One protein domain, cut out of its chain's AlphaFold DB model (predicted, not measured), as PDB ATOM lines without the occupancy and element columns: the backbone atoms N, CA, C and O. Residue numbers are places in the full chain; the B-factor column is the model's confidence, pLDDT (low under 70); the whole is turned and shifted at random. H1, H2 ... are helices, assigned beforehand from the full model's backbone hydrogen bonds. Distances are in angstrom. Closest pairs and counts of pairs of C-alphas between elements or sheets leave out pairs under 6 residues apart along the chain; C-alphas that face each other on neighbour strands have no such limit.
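What this domain is: This is residues 215 to 271 of the 286 residues of an uncharacterized protein of Spirochaetes bacterium RBG_13_68_11 (UniProt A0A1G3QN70). What does the printed part look like? Four short helices make a compact closed circuit: H1 turns a corner into H2, H2 turns into H3, and H4, after a loop of ten residues, comes back to pack on both H3 and H1. How large and of what class is it? It has 57 residues with four named helices in the order H1, H2, H3, H4 and no named strand, and its class is all helix. It is compact, with a radius of gyration of the C-alphas of 10.5 A and spans of 29 by 22 by 15 A.

How they stand to each other: How does H1, residues 217 to 225, stand to H2, residues 227 to 234? They are close but not clearly touching, the closest C-alphas, of Leu 223 and Leu 230, being 7.6 A apart; their lines are about perpendicular at 90 degrees. What of H3, residues 238 to 246? It touches H2 about perpendicular at 82 degrees, closest at the C-alphas of Asp 231 and Ala 238, 5.1 A apart. H1 and H3 are near each other, with 9 pairs of C-alphas within 10 A. Where is H4, residues 257 to 268? With residues 257 to 261 alone it touches H3, the same way at a steep tilt of 48 degrees, the C-alphas of Leu 244 and Gly 257 being closest at 4.1 A. It touches H1, opposite ways at a steep tilt of 44 degrees, closest at the C-alphas of Gln 221 and Val 265, 6.0 A apart; H2 and H4 are apart. Are the backbones in order? In H1, H2, H3 and H4 every O i to N i+4 pair is within hydrogen-bond range.

Where its parts are: Where does H1 begin? C-alpha 217 is at (10.527, -47.830, 12.643), and H1 is 12.5 A from first to last C-alpha. How long are H2, H3 and H4? They measure 10.6 A, 12.1 A and 16.1 A, and H4 ends at C-alpha 268, (4.980, -48.281, 9.338).

The domain as a whole: How far does it reach, and is it cut? The C-alphas of Gly 235 and Gly 270 are the two farthest apart, at 31.1 A, and the printed part has no cut. Which links are tight? H1 to H2 and H2 to H3 are tight, and H3 to H4 is short. Where is confidence low? Residues 270 to 271 are under 70, and the mean pLDDT of the printed part is 92.2.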
ATOM      1  N   GLU A 215      14.822 -51.756   9.978       84.12
ATOM      2  CA  GLU A 215      13.557 -52.374  10.415       84.12
ATOM      3  C   GLU A 215      13.056 -51.841  11.765       84.12
ATOM      4  O   GLU A 215      12.035 -52.299  12.273       84.12
ATOM      5  N   ASN A 216      13.785 -50.902  12.372       89.44
ATOM      6  CA  ASN A 216      13.372 -50.215  13.583       89.44
ATOM      7  C   ASN A 216      12.692 -48.889  13.212       89.44
ATOM      8  O   ASN A 216      13.316 -47.831  13.136       89.44
ATOM      9  N   GLU A 217      11.388 -48.957  12.987       91.00
ATOM     10  CA  GLU A 217      10.527 -47.830  12.643       91.00
ATOM     11  C   GLU A 217      10.556 -46.710  13.693       91.00
ATOM     12  O   GLU A 217      10.599 -45.526  13.346       91.00
ATOM     13  N   VAL A 218      10.659 -47.078  14.975       92.19
ATOM     14  CA  VAL A 218      10.763 -46.130  16.092       92.19
ATOM     15  C   VAL A 218      12.071 -45.346  16.022       92.19
ATOM     16  O   VAL A 218      12.078 -44.134  16.246       92.19
ATOM     17  N   LEU A 219      13.179 -46.007  15.678       93.88
ATOM     18  CA  LEU A 219      14.473 -45.357  15.477       93.88
ATOM     19  C   LEU A 219      14.415 -44.370  14.311       93.88
ATOM     20  O   LEU A 219      14.832 -43.228  14.482       93.88
ATOM     21  N   VAL A 220      13.862 -44.763  13.158       93.81
ATOM     22  CA  VAL A 220      13.747 -43.863  11.996       93.81
ATOM     23  C   VAL A 220      12.909 -42.629  12.343       93.81
ATOM     24  O   VAL A 220      13.325 -41.510  12.045       93.81
ATOM     25  N   GLN A 221      11.777 -42.806  13.032       93.44
ATOM     26  CA  GLN A 221      10.937 -41.695  13.491       93.44
ATOM     27  C   GLN A 221      11.690 -40.749  14.434       93.44
ATOM     28  O   GLN A 221      11.674 -39.533  14.235       93.44
ATOM     29  N   ASN A 222      12.382 -41.297  15.434       94.88
ATOM     30  CA  ASN A 222      13.146 -40.510  16.400       94.88
ATOM     31  C   ASN A 222      14.302 -39.750  15.736       94.88
ATOM     32  O   ASN A 222      14.520 -38.574  16.029       94.88
ATOM     33  N   LEU A 223      15.017 -40.384  14.807       95.62
ATOM     34  CA  LEU A 223      16.064 -39.727  14.030       95.62
ATOM     35  C   LEU A 223      15.498 -38.600  13.163       95.62
ATOM     36  O   LEU A 223      16.098 -37.531  13.084       95.62
ATOM     37  N   LEU A 224      14.330 -38.803  12.542       94.56
ATOM     38  CA  LEU A 224      13.685 -37.796  11.696       94.56
ATOM     39  C   LEU A 224      13.301 -36.543  12.496       94.56
ATOM     40  O   LEU A 224      13.476 -35.422  12.015       94.56
ATOM     41  N   GLN A 225      12.834 -36.731  13.731       95.31
ATOM     42  CA  GLN A 225      12.524 -35.647  14.668       95.31
ATOM     43  C   GLN A 225      13.770 -34.915  15.189       95.31
ATOM     44  O   GLN A 225      13.661 -33.768  15.608       95.31
ATOM     45  N   ASN A 226      14.943 -35.552  15.149       96.75
ATOM     46  CA  ASN A 226      16.209 -35.023  15.669       96.75
ATOM     47  C   ASN A 226      17.278 -34.897  14.561       96.75
ATOM     48  O   ASN A 226      18.467 -35.137  14.788       96.75
ATOM     49  N   ARG A 227      16.860 -34.559  13.335       96.44
ATOM     50  CA  ARG A 227      17.737 -34.477  12.149       96.44
ATOM     51  C   ARG A 227      18.911 -33.510  12.320       96.44
ATOM     52  O   ARG A 227      19.999 -33.761  11.816       96.44
ATOM     53  N   ASP A 228      18.699 -32.427  13.059       97.44
ATOM     54  CA  ASP A 228      19.718 -31.421  13.347       97.44
ATOM     55  C   ASP A 228      20.862 -32.011  14.178       97.44
ATOM     56  O   ASP A 228      22.025 -31.680  13.955       97.44
ATOM     57  N   LEU A 229      20.558 -32.940  15.088       98.12
ATOM     58  CA  LEU A 229      21.584 -33.637  15.853       98.12
ATOM     59  C   LEU A 229      22.443 -34.531  14.958       98.12
ATOM     60  O   LEU A 229      23.656 -34.580  15.149       98.12
ATOM     61  N   LEU A 230      21.852 -35.201  13.963       97.69
ATOM     62  CA  LEU A 230      22.620 -35.998  13.003       97.69
ATOM     63  C   LEU A 230      23.625 -35.131  12.246       97.69
ATOM     64  O   LEU A 230      24.793 -35.501  12.151       97.69
ATOM     65  N   ASP A 231      23.199 -33.964  11.767       97.88
ATOM     66  CA  ASP A 231      24.088 -33.045  11.056       97.88
ATOM     67  C   ASP A 231      25.172 -32.455  11.971       97.88
ATOM     68  O   ASP A 231      26.317 -32.286  11.552       97.88
ATOM     69  N   ARG A 232      24.859 -32.184  13.243       98.19
ATOM     70  CA  ARG A 232      25.845 -31.678  14.214       98.19
ATOM     71  C   ARG A 232      26.883 -32.726  14.619       98.19
ATOM     72  O   ARG A 232      28.028 -32.360  14.862       98.19
ATOM     73  N   VAL A 233      26.503 -34.001  14.697       98.06
ATOM     74  CA  VAL A 233      27.411 -35.095  15.086       98.06
ATOM     75  C   VAL A 233      28.224 -35.604  13.897       98.06
ATOM     76  O   VAL A 233      29.424 -35.835  14.018       98.06
ATOM     77  N   TYR A 234      27.586 -35.782  12.739       97.38
ATOM     78  CA  TYR A 234      28.180 -36.445  11.574       97.38
ATOM     79  C   TYR A 234      28.533 -35.492  10.421       97.38
ATOM     80  O   TYR A 234      29.002 -35.944   9.372       97.38
ATOM     81  N   GLY A 235      28.333 -34.187  10.612       97.50
ATOM     82  CA  GLY A 235      28.607 -33.140   9.633       97.50
ATOM     83  C   GLY A 235      27.410 -32.809   8.741       97.50
ATOM     84  O   GLY A 235      26.457 -33.577   8.623       97.50
ATOM     85  N   ALA A 236      27.476 -31.659   8.069       97.44
ATOM     86  CA  ALA A 236      26.380 -31.147   7.251       97.44
ATOM     87  C   ALA A 236      25.886 -32.162   6.194       97.44
ATOM     88  O   ALA A 236      26.670 -32.841   5.509       97.44
ATOM     89  N   GLY A 237      24.560 -32.272   6.076       96.69
ATOM     90  CA  GLY A 237      23.884 -33.196   5.165       96.69
ATOM     91  C   GLY A 237      24.006 -34.670   5.560       96.69
ATOM     92  O   GLY A 237      23.743 -35.547   4.735       96.69
ATOM     93  N   ALA A 238      24.444 -34.977   6.782       96.75
ATOM     94  CA  ALA A 238      24.520 -36.350   7.253       96.75
ATOM     95  C   ALA A 238      23.139 -36.960   7.458       96.75
ATOM     96  O   ALA A 238      22.975 -38.134   7.136       96.75
ATOM     97  N   ALA A 239      22.154 -36.185   7.922       96.44
ATOM     98  CA  ALA A 239      20.784 -36.669   8.060       96.44
ATOM     99  C   ALA A 239      20.269 -37.248   6.732       96.44
ATOM    100  O   ALA A 239      19.802 -38.383   6.679       96.44
ATOM    101  N   GLU A 240      20.458 -36.503   5.644       96.62
ATOM    102  CA  GLU A 240      20.063 -36.912   4.296       96.62
ATOM    103  C   GLU A 240      20.749 -38.216   3.859       96.62
ATOM    104  O   GLU A 240      20.080 -39.169   3.456       96.62
ATOM    105  N   ARG A 241      22.079 -38.300   4.007       95.69
ATOM    106  CA  ARG A 241      22.851 -39.504   3.650       95.69
ATOM    107  C   ARG A 241      22.423 -40.728   4.463       95.69
ATOM    108  O   ARG A 241      22.197 -41.789   3.890       95.69
ATOM    109  N   ILE A 242      22.266 -40.566   5.777       95.12
ATOM    110  CA  ILE A 242      21.879 -41.647   6.690       95.12
ATOM    111  C   ILE A 242      20.476 -42.162   6.349       95.12
ATOM    112  O   ILE A 242      20.264 -43.372   6.295       95.12
ATOM    113  N   PHE A 243      19.514 -41.280   6.063       95.44
ATOM    114  CA  PHE A 243      18.172 -41.723   5.682       95.44
ATOM    115  C   PHE A 243      18.125 -42.390   4.304       95.44
ATOM    116  O   PHE A 243      17.395 -43.367   4.136       95.44
ATOM    117  N   LEU A 244      18.916 -41.926   3.330       93.06
ATOM    118  CA  LEU A 244      19.042 -42.608   2.037       93.06
ATOM    119  C   LEU A 244      19.548 -44.045   2.204       93.06
ATOM    120  O   LEU A 244      19.048 -44.952   1.537       93.06
ATOM    121  N   GLU A 245      20.516 -44.255   3.096       91.69
ATOM    122  CA  GLU A 245      21.057 -45.577   3.414       91.69
ATOM    123  C   GLU A 245      20.029 -46.448   4.147       91.69
ATOM    124  O   GLU A 245      19.742 -47.555   3.689       91.69
ATOM    125  N   LEU A 246      19.399 -45.931   5.209       90.88
ATOM    126  CA  LEU A 246      18.349 -46.627   5.968       90.88
ATOM    127  C   LEU A 246      17.173 -47.062   5.077       90.88
ATOM    128  O   LEU A 246      16.635 -48.162   5.211       90.88
ATOM    129  N   CYS A 247      16.769 -46.208   4.138       89.81
ATOM    130  CA  CYS A 247      15.634 -46.459   3.256       89.81
ATOM    131  C   CYS A 247      16.017 -47.115   1.919       89.81
ATOM    132  O   CYS A 247      15.159 -47.244   1.033       89.81
ATOM    133  N   ARG A 248      17.281 -47.517   1.730       88.31
ATOM    134  CA  ARG A 248      17.764 -48.124   0.483       88.31
ATOM    135  C   ARG A 248      17.056 -49.453   0.207       88.31
ATOM    136  O   ARG A 248      16.909 -50.291   1.089       88.31
ATOM    137  N   GLY A 249      16.637 -49.650  -1.047       82.25
ATOM    138  CA  GLY A 249      15.995 -50.893  -1.499       82.25
ATOM    139  C   GLY A 249      14.580 -51.121  -0.959       82.25
ATOM    140  O   GLY A 249      14.029 -52.199  -1.157       82.25
ATOM    141  N   ARG A 250      13.989 -50.127  -0.283       84.00
ATOM    142  CA  ARG A 250      12.624 -50.195   0.247       84.00
ATOM    143  C   ARG A 250      11.632 -49.528  -0.699       84.00
ATOM    144  O   ARG A 250      11.951 -48.515  -1.320       84.00
ATOM    145  N   ASP A 251      10.425 -50.084  -0.736       86.19
ATOM    146  CA  ASP A 251       9.259 -49.509  -1.406       86.19
ATOM    147  C   ASP A 251       8.674 -48.359  -0.565       86.19
ATOM    148  O   ASP A 251       7.731 -48.530   0.219       86.19
ATOM    149  N   VAL A 252       9.338 -47.204  -0.657       88.06
ATOM    150  CA  VAL A 252       9.005 -45.952   0.032       88.06
ATOM    151  C   VAL A 252       9.059 -44.800  -0.967       88.06
ATOM    152  O   VAL A 252       9.947 -44.755  -1.820       88.06
ATOM    153  N   ALA A 253       8.107 -43.875  -0.872       89.44
ATOM    154  CA  ALA A 253       8.018 -42.732  -1.775       89.44
ATOM    155  C   ALA A 253       9.024 -41.632  -1.392       89.44
ATOM    156  O   ALA A 253       9.438 -41.539  -0.238       89.44
ATOM    157  N   GLY A 254       9.376 -40.770  -2.350       91.38
ATOM    158  CA  GLY A 254      10.257 -39.618  -2.131       91.38
ATOM    159  C   GLY A 254      11.579 -39.690  -2.893       91.38
ATOM    160  O   GLY A 254      12.056 -40.765  -3.262       91.38
ATOM    161  N   THR A 255      12.167 -38.519  -3.125       92.06
ATOM    162  CA  THR A 255      13.426 -38.346  -3.870       92.06
ATOM    163  C   THR A 255      14.620 -38.121  -2.948       92.06
ATOM    164  O   THR A 255      15.727 -38.550  -3.269       92.06
ATOM    165  N   THR A 256      14.384 -37.526  -1.778       95.50
ATOM    166  CA  THR A 256      15.395 -37.308  -0.734       95.50
ATOM    167  C   THR A 256      15.326 -38.385   0.350       95.50
ATOM    168  O   THR A 256      14.297 -39.036   0.550       95.50
ATOM    169  N   GLY A 257      16.417 -38.584   1.082       94.25
ATOM    170  CA  GLY A 257      16.486 -39.436   2.264       94.25
ATOM    171  C   GLY A 257      15.435 -39.042   3.291       94.25
ATOM    172  O   GLY A 257      14.691 -39.898   3.763       94.25
ATOM    173  N   VAL A 258      15.304 -37.746   3.584       94.56
ATOM    174  CA  VAL A 258      14.293 -37.236   4.526       94.56
ATOM    175  C   VAL A 258      12.863 -37.554   4.073       94.56
ATOM    176  O   VAL A 258      12.053 -38.005   4.887       94.56
ATOM    177  N   GLU A 259      12.532 -37.353   2.794       95.06
ATOM    178  CA  GLU A 259      11.209 -37.705   2.250       95.06
ATOM    179  C   GLU A 259      10.941 -39.206   2.349       95.06
ATOM    180  O   GLU A 259       9.870 -39.614   2.803       95.06
ATOM    181  N   ARG A 260      11.934 -40.028   1.994       94.75
ATOM    182  CA  ARG A 260      11.844 -41.490   2.060       94.75
ATOM    183  C   ARG A 260      11.662 -41.990   3.485       94.75
ATOM    184  O   ARG A 260      10.808 -42.842   3.720       94.75
ATOM    185  N   ALA A 261      12.402 -41.436   4.443       93.31
ATOM    186  CA  ALA A 261      12.243 -41.750   5.859       93.31
ATOM    187  C   ALA A 261      10.862 -41.336   6.377       93.31
ATOM    188  O   ALA A 261      10.234 -42.088   7.119       93.31
ATOM    189  N   ARG A 262      10.340 -40.181   5.948       92.81
ATOM    190  CA  ARG A 262       8.980 -39.751   6.295       92.81
ATOM    191  C   ARG A 262       7.926 -40.700   5.726       92.81
ATOM    192  O   ARG A 262       7.050 -41.123   6.474       92.81
ATOM    193  N   SER A 263       8.026 -41.056   4.445       93.06
ATOM    194  CA  SER A 263       7.122 -42.018   3.803       93.06
ATOM    195  C   SER A 263       7.175 -43.378   4.504       93.06
ATOM    196  O   SER A 263       6.133 -43.966   4.789       93.06
ATOM    197  N   TYR A 264       8.378 -43.840   4.861       92.25
ATOM    198  CA  TYR A 264       8.576 -45.059   5.640       92.25
ATOM    199  C   TYR A 264       7.851 -44.995   6.991       92.25
ATOM    200  O   TYR A 264       7.038 -45.863   7.296       92.25
ATOM    201  N   VAL A 265       8.081 -43.944   7.781       91.44
ATOM    202  CA  VAL A 265       7.439 -43.780   9.095       91.44
ATOM    203  C   VAL A 265       5.918 -43.674   8.960       91.44
ATOM    204  O   VAL A 265       5.211 -44.295   9.736       91.44
ATOM    205  N   GLN A 266       5.387 -42.973   7.956       89.75
ATOM    206  CA  GLN A 266       3.936 -42.896   7.726       89.75
ATOM    207  C   GLN A 266       3.309 -44.254   7.381       89.75
ATOM    208  O   GLN A 266       2.180 -44.527   7.777       89.75
ATOM    209  N   LYS A 267       4.036 -45.106   6.649       89.88
ATOM    210  CA  LYS A 267       3.579 -46.450   6.265       89.88
ATOM    211  C   LYS A 267       3.665 -47.450   7.423       89.88
ATOM    212  O   LYS A 267       2.887 -48.399   7.452       89.88
ATOM    213  N   HIS A 268       4.614 -47.264   8.344       86.69
ATOM    214  CA  HIS A 268       4.980 -48.281   9.338       86.69
ATOM    215  C   HIS A 268       4.733 -47.890  10.804       86.69
ATOM    216  O   HIS A 268       4.617 -48.781  11.642       86.69
ATOM    217  N   CYS A 269       4.600 -46.604  11.135       82.44
ATOM    218  CA  CYS A 269       4.281 -46.140  12.484       82.44
ATOM    219  C   CYS A 269       2.802 -45.751  12.589       82.44
ATOM    220  O   CYS A 269       2.334 -44.853  11.896       82.44
ATOM    221  N   GLY A 270       2.078 -46.367  13.528       69.69
ATOM    222  CA  GLY A 270       0.668 -46.049  13.795       69.69
ATOM    223  C   GLY A 270       0.422 -44.703  14.493       69.69
ATOM    224  O   GLY A 270      -0.729 -44.306  14.630       69.69
ATOM    225  N   ASN A 271       1.473 -44.002  14.942       66.19
ATOM    226  CA  ASN A 271       1.380 -42.683  15.573       66.19
ATOM    227  C   ASN A 271       2.348 -41.694  14.898       66.19
ATOM    228  O   ASN A 271       3.567 -41.757  15.094       66.19
TER     229      ASN A 271